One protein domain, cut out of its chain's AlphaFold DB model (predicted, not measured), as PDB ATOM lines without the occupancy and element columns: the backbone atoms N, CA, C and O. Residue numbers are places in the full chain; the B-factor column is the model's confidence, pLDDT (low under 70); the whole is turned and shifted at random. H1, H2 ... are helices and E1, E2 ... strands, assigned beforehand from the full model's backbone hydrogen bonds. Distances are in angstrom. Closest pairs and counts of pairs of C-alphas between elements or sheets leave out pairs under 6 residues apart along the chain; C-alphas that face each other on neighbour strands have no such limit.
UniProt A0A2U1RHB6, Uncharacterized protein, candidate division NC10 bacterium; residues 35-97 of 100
ATOM      1  N   ILE A  35     -38.145  19.337  -2.635       74.50
ATOM      2  CA  ILE A  35     -37.687  18.733  -1.377       74.50
ATOM      3  C   ILE A  35     -36.157  18.752  -1.271       74.50
ATOM      4  O   ILE A  35     -35.627  18.872  -0.169       74.50
ATOM      5  N   ASP A  36     -35.462  18.770  -2.406       79.12
ATOM      6  CA  ASP A  36     -34.003  18.878  -2.480       79.12
ATOM      7  C   ASP A  36     -33.538  20.210  -1.883       79.12
ATOM      8  O   ASP A  36     -32.578  20.263  -1.120       79.12
ATOM      9  N   TYR A  37     -34.325  21.273  -2.079       79.25
ATOM     10  CA  TYR A  37     -34.091  22.595  -1.491       79.25
ATOM     11  C   TYR A  37     -34.147  22.611   0.045       79.25
ATOM     12  O   TYR A  37     -33.651  23.548   0.675       79.25
ATOM     13  N   ILE A  38     -34.793  21.607   0.644       78.38
ATOM     14  CA  ILE A  38     -34.876  21.414   2.094       78.38
ATOM     15  C   ILE A  38     -33.752  20.495   2.577       78.38
ATOM     16  O   ILE A  38     -33.197  20.754   3.639       78.38
ATOM     17  N   VAL A  39     -33.436  19.430   1.834       82.12
ATOM     18  CA  VAL A  39     -32.536  18.359   2.291       82.12
ATOM     19  C   VAL A  39     -31.068  18.646   1.983       82.12
ATOM     20  O   VAL A  39     -30.230  18.460   2.858       82.12
ATOM     21  N   GLU A  40     -30.739  19.119   0.779       81.44
ATOM     22  CA  GLU A  40     -29.350  19.368   0.362       81.44
ATOM     23  C   GLU A  40     -28.580  20.356   1.261       81.44
ATOM     24  O   GLU A  40     -27.375  20.171   1.442       81.44
ATOM     25  N   PRO A  41     -29.208  21.399   1.845       83.25
ATOM     26  CA  PRO A  41     -28.506  22.308   2.750       83.25
ATOM     27  C   PRO A  41     -28.220  21.729   4.142       83.25
ATOM     28  O   PRO A  41     -27.482  22.359   4.905       83.25
ATOM     29  N   GLU A  42     -28.815  20.591   4.517       83.62
ATOM     30  CA  GLU A  42     -28.623  20.005   5.844       83.62
ATOM     31  C   GLU A  42     -27.234  19.345   5.931       83.62
ATOM     32  O   GLU A  42     -26.979  18.356   5.248       83.62
ATOM     33  N   PRO A  43     -26.324  19.838   6.795       81.69
ATOM     34  CA  PRO A  43     -24.921  19.407   6.799       81.69
ATOM     35  C   PRO A  43     -24.733  17.925   7.157       81.69
ATOM     36  O   PRO A  43     -23.750  17.311   6.747       81.69
ATOM     37  N   ASP A  44     -25.693  17.361   7.889       87.38
ATOM     38  CA  ASP A  44     -25.645  16.008   8.440       87.38
ATOM     39  C   ASP A  44     -26.598  15.044   7.708       87.38
ATOM     40  O   ASP A  44     -26.905  13.957   8.205       87.38
ATOM     41  N   THR A  45     -27.110  15.432   6.533       86.44
ATOM     42  CA  THR A  45     -28.007  14.600   5.718       86.44
ATOM     43  C   THR A  45     -27.482  14.465   4.294       86.44
ATOM     44  O   THR A  45     -27.125  15.443   3.650       86.44
ATOM     45  N   ILE A  46     -27.455  13.236   3.788       89.19
ATOM     46  CA  ILE A  46     -27.122  12.926   2.396       89.19
ATOM     47  C   ILE A  46     -28.374  12.380   1.727       89.19
ATOM     48  O   ILE A  46     -29.003  11.475   2.268       89.19
ATOM     49  N   LEU A  47     -28.716  12.900   0.554       87.38
ATOM     50  CA  LEU A  47     -29.732  12.325  -0.321       87.38
ATOM     51  C   LEU A  47     -29.032  11.560  -1.446       87.38
ATOM     52  O   LEU A  47     -28.190  12.129  -2.138       87.38
ATOM     53  N   ASP A  48     -29.350  10.278  -1.601       89.44
ATOM     54  CA  ASP A  48     -28.746   9.407  -2.611       89.44
ATOM     55  C   ASP A  48     -29.794   8.468  -3.232       89.44
ATOM     56  O   ASP A  48     -30.871   8.229  -2.671       89.44
ATOM     57  N   TYR A  49     -29.487   7.941  -4.415       89.44
ATOM     58  CA  TYR A  49     -30.401   7.142  -5.223       89.44
ATOM     59  C   TYR A  49     -29.914   5.698  -5.310       89.44
ATOM     60  O   TYR A  49     -28.786   5.429  -5.721       89.44
ATOM     61  N   LEU A  50     -30.777   4.748  -4.943       89.00
ATOM     62  CA  LEU A  50     -30.466   3.322  -4.996       89.00
ATOM     63  C   LEU A  50     -31.374   2.606  -6.008       89.00
ATOM     64  O   LEU A  50     -32.550   2.367  -5.711       89.00
ATOM     65  N   PRO A  51     -30.847   2.202  -7.176       90.88
ATOM     66  CA  PRO A  51     -31.632   1.505  -8.186       90.88
ATOM     67  C   PRO A  51     -32.166   0.163  -7.673       90.88
ATOM     68  O   PRO A  51     -31.418  -0.664  -7.142       90.88
ATOM     69  N   GLY A  52     -33.465  -0.080  -7.855       87.38
ATOM     70  CA  GLY A  52     -34.108  -1.349  -7.512       87.38
ATOM     71  C   GLY A  52     -34.362  -1.572  -6.018       87.38
ATOM     72  O   GLY A  52     -34.759  -2.678  -5.637       87.38
ATOM     73  N   LEU A  53     -34.193  -0.552  -5.170       89.06
ATOM     74  CA  LEU A  53     -34.550  -0.583  -3.749       89.06
ATOM     75  C   LEU A  53     -35.983  -1.107  -3.543       89.06
ATOM     76  O   LEU A  53     -36.218  -1.998  -2.722       89.06
ATOM     77  N   ARG A  54     -36.936  -0.634  -4.347       87.62
ATOM     78  CA  ARG A  54     -38.337  -1.049  -4.275       87.62
ATOM     79  C   ARG A  54     -38.547  -2.479  -4.745       87.62
ATOM     80  O   ARG A  54     -39.316  -3.211  -4.127       87.62
ATOM     81  N   ALA A  55     -37.874  -2.887  -5.816       88.31
ATOM     82  CA  ALA A  55     -37.994  -4.238  -6.356       88.31
ATOM     83  C   ALA A  55     -37.429  -5.298  -5.394       88.31
ATOM     84  O   ALA A  55     -37.989  -6.387  -5.281       88.31
ATOM     85  N   VAL A  56     -36.341  -4.974  -4.687       89.31
ATOM     86  CA  VAL A  56     -35.646  -5.905  -3.785       89.31
ATOM     87  C   VAL A  56     -36.244  -5.897  -2.377       89.31
ATOM     88  O   VAL A  56     -36.412  -6.958  -1.777       89.31
ATOM     89  N   HIS A  57     -36.577  -4.720  -1.843       85.69
ATOM     90  CA  HIS A  57     -36.961  -4.549  -0.437       85.69
ATOM     91  C   HIS A  57     -38.424  -4.143  -0.231       85.69
ATOM     92  O   HIS A  57     -38.894  -4.113   0.904       85.69
ATOM     93  N   GLY A  58     -39.162  -3.843  -1.303       86.56
ATOM     94  CA  GLY A  58     -40.570  -3.449  -1.226       86.56
ATOM     95  C   GLY A  58     -40.810  -2.035  -0.687       86.56
ATOM     96  O   GLY A  58     -41.960  -1.694  -0.418       86.56
ATOM     97  N   VAL A  59     -39.764  -1.213  -0.539       85.06
ATOM     98  CA  VAL A  59     -39.841   0.163  -0.009       85.06
ATOM     99  C   VAL A  59     -39.415   1.188  -1.061       85.06
ATOM    100  O   VAL A  59     -38.531   0.922  -1.864       85.06
ATOM    101  N   ALA A  60     -40.059   2.357  -1.075       86.00
ATOM    102  CA  ALA A  60     -39.756   3.438  -2.024       86.00
ATOM    103  C   ALA A  60     -38.555   4.301  -1.597       86.00
ATOM    104  O   ALA A  60     -37.930   4.952  -2.430       86.00
ATOM    105  N   GLY A  61     -38.238   4.290  -0.304       86.12
ATOM    106  CA  GLY A  61     -37.097   4.976   0.276       86.12
ATOM    107  C   GLY A  61     -36.719   4.360   1.617       86.12
ATOM    108  O   GLY A  61     -37.487   3.587   2.198       86.12
ATOM    109  N   ALA A  62     -35.519   4.672   2.089       86.06
ATOM    110  CA  ALA A  62     -34.981   4.197   3.354       86.06
ATOM    111  C   ALA A  62     -34.067   5.249   3.985       86.06
ATOM    112  O   ALA A  62     -33.462   6.057   3.288       86.06
ATOM    113  N   VAL A  63     -33.931   5.202   5.309       87.75
ATOM    114  CA  VAL A  63     -32.978   6.031   6.056       87.75
ATOM    115  C   VAL A  63     -31.922   5.126   6.660       87.75
ATOM    116  O   VAL A  63     -32.245   4.165   7.361       87.75
ATOM    117  N   ILE A  64     -30.658   5.450   6.418       87.56
ATOM    118  CA  ILE A  64     -29.513   4.810   7.058       87.56
ATOM    119  C   ILE A  64     -28.907   5.806   8.039       87.56
ATOM    120  O   ILE A  64     -28.476   6.890   7.656       87.56
ATOM    121  N   SER A  65     -28.858   5.430   9.315       86.25
ATOM    122  CA  SER A  65     -28.115   6.184  10.324       86.25
ATOM    123  C   SER A  65     -26.642   5.785  10.301       86.25
ATOM    124  O   SER A  65     -26.325   4.592  10.290       86.25
ATOM    125  N   HIS A  66     -25.746   6.774  10.347       86.94
ATOM    126  CA  HIS A  66     -24.303   6.594  10.500       86.94
ATOM    127  C   HIS A  66     -23.841   7.207  11.836       86.94
ATOM    128  O   HIS A  66     -23.303   8.315  11.854       86.94
ATOM    129  N   PRO A  67     -23.999   6.504  12.977       83.44
ATOM    130  CA  PRO A  67     -23.795   7.098  14.304       83.44
ATOM    131  C   PRO A  67     -22.369   7.587  14.577       83.44
ATOM    132  O   PRO A  67     -22.159   8.461  15.406       83.44
ATOM    133  N   GLN A  68     -21.373   7.003  13.906       86.88
ATOM    134  CA  GLN A  68     -19.965   7.387  14.066       86.88
ATOM    135  C   GLN A  68     -19.624   8.705  13.361       86.88
ATOM    136  O   GLN A  68     -18.597   9.306  13.660       86.88
ATOM    137  N   GLU A  69     -20.473   9.128  12.427       84.31
ATOM    138  CA  GLU A  69     -20.283  10.299  11.574       84.31
ATOM    139  C   GLU A  69     -21.329  11.391  11.858       84.31
ATOM    140  O   GLU A  69     -21.340  12.400  11.167       84.31
ATOM    141  N   ASP A  70     -22.203  11.168  12.852       85.25
ATOM    142  CA  ASP A  70     -23.342  12.025  13.223       85.25
ATOM    143  C   ASP A  70     -24.213  12.454  12.028       85.25
ATOM    144  O   ASP A  70     -24.739  13.558  11.990       85.25
ATOM    145  N   ARG A  71     -24.366  11.564  11.036       87.06
ATOM    146  CA  ARG A  71     -25.093  11.836   9.788       87.06
ATOM    147  C   ARG A  71     -26.102  10.751   9.437       87.06
ATOM    148  O   ARG A  71     -26.008   9.609   9.902       87.06
ATOM    149  N   PHE A  72     -27.014  11.082   8.533       86.88
ATOM    150  CA  PHE A  72     -27.985  10.153   7.963       86.88
ATOM    151  C   PHE A  72     -27.930  10.187   6.438       86.88
ATOM    152  O   PHE A  72     -27.716  11.236   5.837       86.88
ATOM    153  N   THR A  73     -28.150   9.033   5.814       88.75
ATOM    154  CA  THR A  73     -28.309   8.916   4.363       88.75
ATOM    155  C   THR A  73     -29.750   8.533   4.060       88.75
ATOM    156  O   THR A  73     -30.230   7.494   4.517       88.75
ATOM    157  N   ILE A  74     -30.437   9.372   3.298       88.69
ATOM    158  CA  ILE A  74     -31.750   9.111   2.728       88.69
ATOM    159  C   ILE A  74     -31.519   8.466   1.367       88.69
ATOM    160  O   ILE A  74     -30.958   9.086   0.470       88.69
ATOM    161  N   LEU A  75     -31.945   7.217   1.230       89.88
ATOM    162  CA  LEU A  75     -31.916   6.479  -0.023       89.88
ATOM    163  C   LEU A  75     -33.297   6.502  -0.656       89.88
ATOM    164  O   LEU A  75     -34.270   6.116  -0.006       89.88
ATOM    165  N   ILE A  76     -33.375   6.885  -1.924       89.31
ATOM    166  CA  ILE A  76     -34.609   6.841  -2.708       89.31
ATOM    167  C   ILE A  76     -34.434   5.877  -3.874       89.31
ATOM    168  O   ILE A  76     -33.377   5.830  -4.501       89.31
ATOM    169  N   ASP A  77     -35.465   5.085  -4.160       89.62
ATOM    170  CA  ASP A  77     -35.465   4.254  -5.359       89.62
ATOM    171  C   ASP A  77     -35.410   5.136  -6.620       89.62
ATOM    172  O   ASP A  77     -36.186   6.083  -6.754       89.62
ATOM    173  N   GLU A  78     -34.498   4.834  -7.544       87.31
ATOM    174  CA  GLU A  78     -34.277   5.650  -8.750       87.31
ATOM    175  C   GLU A  78     -35.554   5.798  -9.598       87.31
ATOM    176  O   GLU A  78     -35.887   6.898 -10.036       87.31
ATOM    177  N   GLU A  79     -36.364   4.740  -9.731       87.00
ATOM    178  CA  GLU A  79     -37.621   4.806 -10.491       87.00
ATOM    179  C   GLU A  79     -38.677   5.684  -9.797       87.00
ATOM    180  O   GLU A  79     -39.599   6.201 -10.435       87.00
ATOM    181  N   VAL A  80     -38.569   5.848  -8.474       82.88
ATOM    182  CA  VAL A  80     -39.413   6.765  -7.701       82.88
ATOM    183  C   VAL A  80     -38.974   8.207  -7.918       82.88
ATOM    184  O   VAL A  80     -39.843   9.062  -8.101       82.88
ATOM    185  N   ALA A  81     -37.665   8.462  -7.943       79.44
ATOM    186  CA  ALA A  81     -37.096   9.778  -8.221       79.44
ATOM    187  C   ALA A  81     -37.431  10.272  -9.637       79.44
ATOM    188  O   ALA A  81     -37.896  11.400  -9.803       79.44
ATOM    189  N   ASP A  82     -37.313   9.397 -10.637       81.62
ATOM    190  CA  ASP A  82     -37.602   9.711 -12.044       81.62
ATOM    191  C   ASP A  82     -39.103   9.700 -12.388       81.62
ATOM    192  O   ASP A  82     -39.521  10.092 -13.481       81.62
ATOM    193  N   GLY A  83     -39.930   9.205 -11.467       80.81
ATOM    194  CA  GLY A  83     -41.344   8.949 -11.685       80.81
ATOM    195  C   GLY A  83     -42.254  10.113 -11.289       80.81
ATOM    196  O   GLY A  83     -42.242  11.211 -11.846       80.81
ATOM    197  N   ASN A  84     -43.166   9.840 -10.357       83.19
ATOM    198  CA  ASN A  84     -44.151  10.821  -9.916       83.19
ATOM    199  C   ASN A  84     -43.535  11.766  -8.876       83.19
ATOM    200  O   ASN A  84     -43.347  11.376  -7.726       83.19
ATOM    201  N   LEU A  85     -43.334  13.030  -9.256       77.44
ATOM    202  CA  LEU A  85     -42.774  14.084  -8.396       77.44
ATOM    203  C   LEU A  85     -43.468  14.220  -7.031       77.44
ATOM    204  O   LEU A  85     -42.812  14.494  -6.031       77.44
ATOM    205  N   SER A  86     -44.788  14.034  -6.955       79.00
ATOM    206  CA  SER A  86     -45.509  14.090  -5.677       79.00
ATOM    207  C   SER A  86     -45.210  12.879  -4.797       79.00
ATOM    208  O   SER A  86     -45.125  13.021  -3.580       79.00
ATOM    209  N   PHE A  87     -45.045  11.699  -5.400       79.12
ATOM    210  CA  PHE A  87     -44.674  10.483  -4.678       79.12
ATOM    211  C   PHE A  87     -43.231  10.568  -4.174       79.12
ATOM    212  O   PHE A  87     -42.995  10.336  -2.995       79.12
ATOM    213  N   TYR A  88     -42.309  11.028  -5.021       78.56
ATOM    214  CA  TYR A  88     -40.924  11.318  -4.654       78.56
ATOM    215  C   TYR A  88     -40.816  12.269  -3.452       78.56
ATOM    216  O   TYR A  88     -40.243  11.916  -2.422       78.56
ATOM    217  N   ARG A  89     -41.451  13.448  -3.537       79.75
ATOM    218  CA  ARG A  89     -41.445  14.453  -2.460       79.75
ATOM    219  C   ARG A  89     -42.007  13.908  -1.152       79.75
ATOM    220  O   ARG A  89     -41.485  14.225  -0.088       79.75
ATOM    221  N   PHE A  90     -43.058  13.092  -1.231       79.44
ATOM    222  CA  PHE A  90     -43.627  12.434  -0.058       79.44
ATOM    223  C   PHE A  90     -42.638  11.441   0.566       79.44
ATOM    224  O   PHE A  90     -42.433  11.479   1.775       79.44
ATOM    225  N   THR A  91     -41.990  10.597  -0.243       77.31
ATOM    226  CA  THR A  91     -41.023   9.599   0.236       77.31
ATOM    227  C   THR A  91     -39.811  10.249   0.908       77.31
ATOM    228  O   THR A  91     -39.410   9.816   1.986       77.31
ATOM    229  N   VAL A  92     -39.260  11.318   0.326       74.31
ATOM    230  CA  VAL A  92     -38.149  12.062   0.939       74.31
ATOM    231  C   VAL A  92     -38.594  12.735   2.244       74.31
ATOM    232  O   VAL A  92     -37.906  12.630   3.258       74.31
ATOM    233  N   ALA A  93     -39.770  13.374   2.264       77.00
ATOM    234  CA  ALA A  93     -40.290  14.017   3.471       77.00
ATOM    235  C   ALA A  93     -40.527  13.015   4.617       77.00
ATOM    236  O   ALA A  93     -40.171  13.300   5.759       77.00
ATOM    237  N   GLU A  94     -41.074  11.831   4.329       76.81
ATOM    238  CA  GLU A  94     -41.248  10.768   5.328       76.81
ATOM    239  C   GLU A  94     -39.899  10.330   5.918       76.81
ATOM    240  O   GLU A  94     -39.755  10.246   7.138       76.81
ATOM    241  N   ALA A  95     -38.888  10.138   5.065       69.38
ATOM    242  CA  ALA A  95     -37.544   9.751   5.480       69.38
ATOM    243  C   ALA A  95     -36.895  10.789   6.417       69.38
ATOM    244  O   ALA A  95     -36.287  10.427   7.423       69.38
ATOM    245  N   THR A  96     -37.087  12.087   6.163       60.66
ATOM    246  CA  THR A  96     -36.570  13.148   7.050       60.66
ATOM    247  C   THR A  96     -37.260  13.213   8.422       60.66
ATOM    248  O   THR A  96     -36.717  13.813   9.347       60.66
ATOM    249  N   HIS A  97     -38.449  12.616   8.579       58.19
ATOM    250  CA  HIS A  97     -39.262  12.714   9.799       58.19
ATOM    251  C   HIS A  97     -39.063  11.548  10.782       58.19
ATOM    252  O   HIS A  97     -39.716  11.509  11.831       58.19
TER     253      HIS A  97
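This is residues 35 to 97 of the 100 residues of an uncharacterized protein of candidate division NC10 bacterium (UniProt A0A2U1RHB6). A twisted three-stranded sheet has one helix, H4, packed along one face, in two layers, a helix layer over a sheet layer; three short helices, H1, H2 and H3, graze the sheet. The 63 printed residues run H1 E1 H2 E2 E3 H3 H4, of mixed class, helices and strands. The sheet, E1 E3 E2, is mixed. The whole is compact, radius of gyration of the C-alphas 11.3 A, and spans 30 by 25 by 17 A.

Find C-alpha 36 at (-34.003, 18.878, -2.480), where H1, residues 36 to 39, begins. Next come E1, residues 45 to 50, 15.7 A long, and H2, residues 53 to 57. E2, residues 61 to 66, is 16.5 A long, and E3, residues 71 to 77, 19.9 A. H3 is residues 78 to 81; H4, residues 85 to 96, runs 16.7 A to C-alpha 96 at (-36.570, 13.148, 7.050).

Look first at inner strand E3: E1 is parallel to it at 28 degrees, with N 48 and O 74 2.9 A apart. The hairpin E2 and E3 is antiparallel at 159 degrees, with N 64 and O 73 2.8 A apart. H4 is on the sheet at a height of 8.9 A; its closest C-alphas to E2 are Ala 95 and Val 63, 5.9 A apart. H3 and H4 only just touch, only at the corner, with C-alphas 81 and 88 5.5 A apart. H1 and H2 are apart. Every O i to N i+4 pair is within hydrogen-bond range in H2 and H4; H1 and H3 are too short for one.

The C-alphas of Gln 68 and Asn 84, the two farthest apart, are 34.2 A apart. The printed part has no cut, and no link is long. Mean pLDDT of the printed part is 83.3; residues 95 to 97 are under 70.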